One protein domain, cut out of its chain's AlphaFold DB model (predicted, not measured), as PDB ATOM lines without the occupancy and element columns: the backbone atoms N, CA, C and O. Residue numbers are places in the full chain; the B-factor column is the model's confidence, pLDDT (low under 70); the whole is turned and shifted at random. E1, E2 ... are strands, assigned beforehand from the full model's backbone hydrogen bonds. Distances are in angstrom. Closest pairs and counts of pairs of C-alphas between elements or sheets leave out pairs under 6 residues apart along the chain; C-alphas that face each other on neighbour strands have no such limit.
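Overview. This is residues 70 to 128 of the 302 residues of a protein of Clostridiales bacterium CHKCI006 (UniProt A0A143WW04). This is a domain of little regular structure, two lobes of looped chain joined end to end by an extended link, residues 95 to 103. One lobe, residues 70 to 94, holds the small hairpin of E1 and E2 with loops folded beside it; the other, residues 104 to 128, is made of loops with no named element. The printed part has 59 residues, no named helix and two antiparallel strands, E1 then E2, in the class all strand, with only 6 residues in named elements. It is only just compact, close to loose, with a radius of gyration of the C-alphas of 12.4 A, and elongated, spanning 36 by 23 by 15 A.

Arrangement. E1, residues 70 to 72, and E2, residues 79 to 81, form a hairpin with a short link of 6 residues. They are antiparallel neighbours, with 141 degrees between their directions. N 71 and O 80 are within hydrogen-bond range at 2.8 A, as are N 80 and O 71 at 2.8 A.

Along the chain. E1 begins at C-alpha 70 (124.280, 117.273, 107.789) and measures 6.8 A; E2 measures 7.0 A and ends at C-alpha 81 (126.068, 113.726, 105.759).

Size, cuts and confidence. The farthest C-alphas, of Leu 70 and Asp 116, are 36.4 A apart. The printed part has no cut. Residues 96 to 103 have pLDDT under 70.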
ATOM      1  N   LEU A  70     125.338 117.791 108.652       89.75
ATOM      2  CA  LEU A  70     124.280 117.273 107.789       89.75
ATOM      3  C   LEU A  70     123.838 118.320 106.762       89.75
ATOM      4  O   LEU A  70     123.829 119.514 107.038       89.75
ATOM      5  N   ILE A  71     123.428 117.859 105.585       89.56
ATOM      6  CA  ILE A  71     122.855 118.666 104.507       89.56
ATOM      7  C   ILE A  71     121.505 118.084 104.084       89.56
ATOM      8  O   ILE A  71     121.359 116.869 103.924       89.56
ATOM      9  N   ALA A  72     120.505 118.943 103.899       89.56
ATOM     10  CA  ALA A  72     119.206 118.532 103.383       89.56
ATOM     11  C   ALA A  72     119.273 118.323 101.864       89.56
ATOM     12  O   ALA A  72     119.843 119.128 101.125       89.56
ATOM     13  N   CYS A  73     118.668 117.244 101.380       88.50
ATOM     14  CA  CYS A  73     118.547 116.998  99.954       88.50
ATOM     15  C   CYS A  73     117.607 118.024  99.292       88.50
ATOM     16  O   CYS A  73     116.439 118.072  99.667       88.50
ATOM     17  N   PRO A  74     118.011 118.741  98.226       86.75
ATOM     18  CA  PRO A  74     117.140 119.726  97.573       86.75
ATOM     19  C   PRO A  74     115.948 119.097  96.828       86.75
ATOM     20  O   PRO A  74     114.984 119.784  96.518       86.75
ATOM     21  N   HIS A  75     116.014 117.797  96.513       86.12
ATOM     22  CA  HIS A  75     114.943 117.083  95.810       86.12
ATOM     23  C   HIS A  75     113.895 116.438  96.736       86.12
ATOM     24  O   HIS A  75     112.708 116.485  96.441       86.12
ATOM     25  N   CYS A  76     114.309 115.778  97.826       89.25
ATOM     26  CA  CYS A  76     113.396 115.045  98.720       89.25
ATOM     27  C   CYS A  76     113.494 115.442 100.198       89.25
ATOM     28  O   CYS A  76     112.828 114.833 101.027       89.25
ATOM     29  N   HIS A  77     114.333 116.423 100.537       86.12
ATOM     30  CA  HIS A  77     114.564 116.934 101.892       86.12
ATOM     31  C   HIS A  77     115.114 115.935 102.920       86.12
ATOM     32  O   HIS A  77     115.334 116.317 104.064       86.12
ATOM     33  N   THR A  78     115.449 114.699 102.531       88.12
ATOM     34  CA  THR A  78     116.193 113.787 103.409       88.12
ATOM     35  C   THR A  78     117.535 114.398 103.801       88.12
ATOM     36  O   THR A  78     118.277 114.889 102.945       88.12
ATOM     37  N   TYR A  79     117.864 114.336 105.089       89.12
ATOM     38  CA  TYR A  79     119.162 114.757 105.600       89.12
ATOM     39  C   TYR A  79     120.227 113.715 105.287       89.12
ATOM     40  O   TYR A  79     120.027 112.520 105.470       89.12
ATOM     41  N   ASN A  80     121.365 114.187 104.807       89.25
ATOM     42  CA  ASN A  80     122.521 113.384 104.447       89.25
ATOM     43  C   ASN A  80     123.742 113.957 105.145       89.25
ATOM     44  O   ASN A  80     123.746 115.123 105.525       89.25
ATOM     45  N   THR A  81     124.803 113.177 105.280       89.94
ATOM     46  CA  THR A  81     126.068 113.726 105.759       89.94
ATOM     47  C   THR A  81     126.631 114.718 104.741       89.94
ATOM     48  O   THR A  81     126.442 114.585 103.532       89.94
ATOM     49  N   SER A  82     127.317 115.748 105.218       86.75
ATOM     50  CA  SER A  82     127.845 116.831 104.387       86.75
ATOM     51  C   SER A  82     128.921 116.367 103.409       86.75
ATOM     52  O   SER A  82     129.197 117.069 102.444       86.75
ATOM     53  N   ASP A  83     129.526 115.202 103.603       86.00
ATOM     54  CA  ASP A  83     130.444 114.543 102.670       86.00
ATOM     55  C   ASP A  83     129.727 113.698 101.600       86.00
ATOM     56  O   ASP A  83     130.343 113.337 100.593       86.00
ATOM     57  N   SER A  84     128.425 113.437 101.753       88.75
ATOM     58  CA  SER A  84     127.638 112.687 100.774       88.75
ATOM     59  C   SER A  84     127.513 113.447  99.449       88.75
ATOM     60  O   SER A  84     127.140 114.619  99.394       88.75
ATOM     61  N   VAL A  85     127.803 112.752  98.348       89.25
ATOM     62  CA  VAL A  85     127.673 113.287  96.979       89.25
ATOM     63  C   VAL A  85     126.243 113.121  96.452       89.25
ATOM     64  O   VAL A  85     125.735 113.989  95.743       89.25
ATOM     65  N   PHE A  86     125.583 112.026  96.831       90.06
ATOM     66  CA  PHE A  86     124.225 111.668  96.421       90.06
ATOM     67  C   PHE A  86     123.327 111.500  97.644       90.06
ATOM     68  O   PHE A  86     123.791 111.089  98.705       90.06
ATOM     69  N   CYS A  87     122.041 111.788  97.473       91.06
ATOM     70  CA  CYS A  87     121.029 111.577  98.491       91.06
ATOM     71  C   CYS A  87     120.816 110.081  98.726       91.06
ATOM     72  O   CYS A  87     120.529 109.343  97.784       91.06
ATOM     73  N   ILE A  88     120.875 109.653  99.983       86.75
ATOM     74  CA  ILE A  88     120.651 108.265 100.393       86.75
ATOM     75  C   ILE A  88     119.229 107.775 100.094       86.75
ATOM     76  O   ILE A  88     119.023 106.586  99.876       86.75
ATOM     77  N   HIS A  89     118.254 108.685 100.054       90.69
ATOM     78  CA  HIS A  89     116.849 108.336  99.869       90.69
ATOM     79  C   HIS A  89     116.404 108.386  98.401       90.69
ATOM     80  O   HIS A  89     115.819 107.430  97.906       90.69
ATOM     81  N   CYS A  90     116.682 109.479  97.680       88.38
ATOM     82  CA  CYS A  90     116.221 109.641  96.292       88.38
ATOM     83  C   CYS A  90     117.329 109.563  95.232       88.38
ATOM     84  O   CYS A  90     117.038 109.688  94.045       88.38
ATOM     85  N   GLY A  91     118.597 109.409  95.627       86.44
ATOM     86  CA  GLY A  91     119.734 109.310  94.707       86.44
ATOM     87  C   GLY A  91     120.132 110.614  94.006       86.44
ATOM     88  O   GLY A  91     121.099 110.617  93.246       86.44
ATOM     89  N   SER A  92     119.432 111.729  94.245       88.50
ATOM     90  CA  SER A  92     119.766 113.011  93.614       88.50
ATOM     91  C   SER A  92     121.098 113.556  94.120       88.50
ATOM     92  O   SER A  92     121.452 113.373  95.283       88.50
ATOM     93  N   LEU A  93     121.813 114.289  93.273       85.56
ATOM     94  CA  LEU A  93     123.060 114.949  93.646       85.56
ATOM     95  C   LEU A  93     122.815 116.018  94.733       85.56
ATOM     96  O   LEU A  93     121.925 116.854  94.582       85.56
ATOM     97  N   LEU A  94     123.589 115.988  95.821       87.12
ATOM     98  CA  LEU A  94     123.428 116.908  96.959       87.12
ATOM     99  C   LEU A  94     124.265 118.179  96.817       87.12
ATOM    100  O   LEU A  94     123.806 119.271  97.133       87.12
ATOM    101  N   LYS A  95     125.494 118.038  96.318       78.19
ATOM    102  CA  LYS A  95     126.376 119.161  96.000       78.19
ATOM    103  C   LYS A  95     126.403 119.337  94.495       78.19
ATOM    104  O   LYS A  95     126.870 118.451  93.782       78.19
ATOM    105  N   GLN A  96     125.917 120.477  94.009       65.56
ATOM    106  CA  GLN A  96     126.161 120.848  92.621       65.56
ATOM    107  C   GLN A  96     127.680 120.966  92.410       65.56
ATOM    108  O   GLN A  96     128.359 121.564  93.250       65.56
ATOM    109  N   PRO A  97     128.242 120.390  91.335       57.34
ATOM    110  CA  PRO A  97     129.656 120.547  91.034       57.34
ATOM    111  C   PRO A  97     129.909 122.020  90.710       57.34
ATOM    112  O   PRO A  97     129.488 122.527  89.671       57.34
ATOM    113  N   GLN A  98     130.575 122.724  91.617       53.88
ATOM    114  CA  GLN A  98     131.064 124.063  91.329       53.88
ATOM    115  C   GLN A  98     132.241 123.914  90.367       53.88
ATOM    116  O   GLN A  98     133.340 123.518  90.745       53.88
ATOM    117  N   SER A  99     131.968 124.132  89.084       51.91
ATOM    118  CA  SER A  99     133.000 124.246  88.065       51.91
ATOM    119  C   SER A  99     133.616 125.644  88.190       51.91
ATOM    120  O   SER A  99     133.115 126.599  87.594       51.91
ATOM    121  N   ASP A 100     134.731 125.752  88.911       56.75
ATOM    122  CA  ASP A 100     135.590 126.950  88.905       56.75
ATOM    123  C   ASP A 100     136.233 127.205  87.520       56.75
ATOM    124  O   ASP A 100     136.843 128.248  87.286       56.75
ATOM    125  N   THR A 101     136.092 126.266  86.576       58.97
ATOM    126  CA  THR A 101     136.734 126.265  85.251       58.97
ATOM    127  C   THR A 101     135.813 126.645  84.084       58.97
ATOM    128  O   THR A 101     136.275 126.711  82.947       58.97
ATOM    129  N   GLY A 102     134.529 126.932  84.331       62.41
ATOM    130  CA  GLY A 102     133.547 127.239  83.276       62.41
ATOM    131  C   GLY A 102     133.206 126.069  82.334       62.41
ATOM    132  O   GLY A 102     132.704 126.296  81.232       62.41
ATOM    133  N   GLU A 103     133.475 124.824  82.733       69.62
ATOM    134  CA  GLU A 103     133.148 123.624  81.953       69.62
ATOM    135  C   GLU A 103     131.679 123.210  82.152       69.62
ATOM    136  O   GLU A 103     131.137 123.277  83.258       69.62
ATOM    137  N   ARG A 104     131.008 122.759  81.077       81.62
ATOM    138  CA  ARG A 104     129.646 122.205  81.183       81.62
ATOM    139  C   ARG A 104     129.684 120.977  82.090       81.62
ATOM    140  O   ARG A 104     130.527 120.103  81.933       81.62
ATOM    141  N   VAL A 105     128.733 120.882  83.009       84.69
ATOM    142  CA  VAL A 105     128.588 119.761  83.944       84.69
ATOM    143  C   VAL A 105     127.231 119.105  83.747       84.69
ATOM    144  O   VAL A 105     126.236 119.758  83.438       84.69
ATOM    145  N   CYS A 106     127.180 117.788  83.904       82.44
ATOM    146  CA  CYS A 106     125.945 117.037  83.788       82.44
ATOM    147  C   CYS A 106     124.993 117.413  84.937       82.44
ATOM    148  O   CYS A 106     125.369 117.233  86.095       82.44
ATOM    149  N   PRO A 107     123.742 117.825  84.667       76.75
ATOM    150  CA  PRO A 107     122.794 118.212  85.711       76.75
ATOM    151  C   PRO A 107     122.317 117.023  86.558       76.75
ATOM    152  O   PRO A 107     121.774 117.218  87.638       76.75
ATOM    153  N   HIS A 108     122.523 115.789  86.090       74.62
ATOM    154  CA  HIS A 108     122.086 114.582  86.790       74.62
ATOM    155  C   HIS A 108     123.168 113.970  87.689       74.62
ATOM    156  O   HIS A 108     122.880 113.575  88.812       74.62
ATOM    157  N   CYS A 109     124.421 113.875  87.224       76.88
ATOM    158  CA  CYS A 109     125.505 113.243  88.000       76.88
ATOM    159  C   CYS A 109     126.683 114.166  88.326       76.88
ATOM    160  O   CYS A 109     127.644 113.734  88.964       76.88
ATOM    161  N   GLY A 110     126.656 115.400  87.830       76.94
ATOM    162  CA  GLY A 110     127.696 116.393  88.048       76.94
ATOM    163  C   GLY A 110     129.037 116.137  87.351       76.94
ATOM    164  O   GLY A 110     129.989 116.873  87.582       76.94
ATOM    165  N   ALA A 111     129.152 115.109  86.503       83.38
ATOM    166  CA  ALA A 111     130.374 114.879  85.731       83.38
ATOM    167  C   ALA A 111     130.598 115.990  84.692       83.38
ATOM    168  O   ALA A 111     129.615 116.441  84.099       83.38
ATOM    169  N   PRO A 112     131.852 116.387  84.411       84.75
ATOM    170  CA  PRO A 112     132.144 117.304  83.318       84.75
ATOM    171  C   PRO A 112     131.692 116.694  81.986       84.75
ATOM    172  O   PRO A 112     131.892 115.507  81.713       84.75
ATOM    173  N   VAL A 113     131.048 117.515  81.170       87.69
ATOM    174  CA  VAL A 113     130.563 117.197  79.832       87.69
ATOM    175  C   VAL A 113     131.293 118.127  78.872       87.69
ATOM    176  O   VAL A 113     131.194 119.347  78.981       87.69
ATOM    177  N   ALA A 114     132.038 117.553  77.930       83.88
ATOM    178  CA  ALA A 114     132.685 118.337  76.885       83.88
ATOM    179  C   ALA A 114     131.639 119.114  76.066       83.88
ATOM    180  O   ALA A 114     130.505 118.663  75.910       83.88
ATOM    181  N   GLN A 115     132.022 120.273  75.529       78.00
ATOM    182  CA  GLN A 115     131.099 121.190  74.842       78.00
ATOM    183  C   GLN A 115     130.325 120.533  73.685       78.00
ATOM    184  O   GLN A 115     129.175 120.902  73.473       78.00
ATOM    185  N   ASP A 116     130.893 119.500  73.052       82.25
ATOM    186  CA  ASP A 116     130.305 118.796  71.901       82.25
ATOM    187  C   ASP A 116     129.562 117.490  72.269       82.25
ATOM    188  O   ASP A 116     129.152 116.725  71.394       82.25
ATOM    189  N   HIS A 117     129.415 117.173  73.561       81.62
ATOM    190  CA  HIS A 117     128.786 115.927  74.009       81.62
ATOM    191  C   HIS A 117     127.309 116.125  74.376       81.62
ATOM    192  O   HIS A 117     126.975 116.669  75.426       81.62
ATOM    193  N   LEU A 118     126.421 115.564  73.549       88.88
ATOM    194  CA  LEU A 118     124.964 115.535  73.762       88.88
ATOM    195  C   LEU A 118     124.523 114.638  74.932       88.88
ATOM    196  O   LEU A 118     123.386 114.725  75.385       88.88
ATOM    197  N   PHE A 119     125.392 113.748  75.411       89.81
ATOM    198  CA  PHE A 119     125.109 112.834  76.518       89.81
ATOM    199  C   PHE A 119     126.267 112.831  77.509       89.81
ATOM    200  O   PHE A 119     127.439 112.813  77.124       89.81
ATOM    201  N   CYS A 120     125.941 112.779  78.796       87.62
ATOM    202  CA  CYS A 120     126.928 112.567  79.836       87.62
ATOM    203  C   CYS A 120     127.549 111.173  79.692       87.62
ATOM    204  O   CYS A 120     126.865 110.159  79.825       87.62
ATOM    205  N   SER A 121     128.865 111.112  79.503       88.19
ATOM    206  CA  SER A 121     129.623 109.858  79.409       88.19
ATOM    207  C   SER A 121     129.611 109.026  80.698       88.19
ATOM    208  O   SER A 121     129.914 107.838  80.653       88.19
ATOM    209  N   ARG A 122     129.256 109.629  81.843       84.00
ATOM    210  CA  ARG A 122     129.217 108.957  83.150       84.00
ATOM    211  C   ARG A 122     127.851 108.368  83.498       84.00
ATOM    212  O   ARG A 122     127.808 107.289  84.073       84.00
ATOM    213  N   CYS A 123     126.751 109.060  83.194       84.25
ATOM    214  CA  CYS A 123     125.402 108.619  83.587       84.25
ATOM    215  C   CYS A 123     124.406 108.489  82.427       84.25
ATOM    216  O   CYS A 123     123.258 108.129  82.660       84.25
ATOM    217  N   GLY A 124     124.807 108.799  81.191       84.44
ATOM    218  CA  GLY A 124     123.958 108.689  80.001       84.44
ATOM    219  C   GLY A 124     122.879 109.766  79.872       84.44
ATOM    220  O   GLY A 124     122.162 109.782  78.875       84.44
ATOM    221  N   THR A 125     122.759 110.683  80.839       87.94
ATOM    222  CA  THR A 125     121.788 111.782  80.778       87.94
ATOM    223  C   THR A 125     122.074 112.673  79.583       87.94
ATOM    224  O   THR A 125     123.206 113.122  79.393       87.94
ATOM    225  N   ARG A 126     121.037 112.936  78.791       90.19
ATOM    226  CA  ARG A 126     121.097 113.848  77.657       90.19
ATOM    227  C   ARG A 126     121.239 115.291  78.147       90.19
ATOM    228  O   ARG A 126     120.565 115.696  79.090       90.19
ATOM    229  N   ILE A 127     122.148 116.031  77.534       83.62
ATOM    230  CA  ILE A 127     122.462 117.421  77.850       83.62
ATOM    231  C   ILE A 127     121.951 118.231  76.670       83.62
ATOM    232  O   ILE A 127     122.594 118.278  75.625       83.62
ATOM    233  N   ASP A 128     120.747 118.780  76.804       74.31
ATOM    234  CA  ASP A 128     120.181 119.606  75.746       74.31
ATOM    235  C   ASP A 128     120.924 120.944  75.701       74.31
ATOM    236  O   ASP A 128     121.115 121.618  76.718       74.31
TER     237      ASP A 128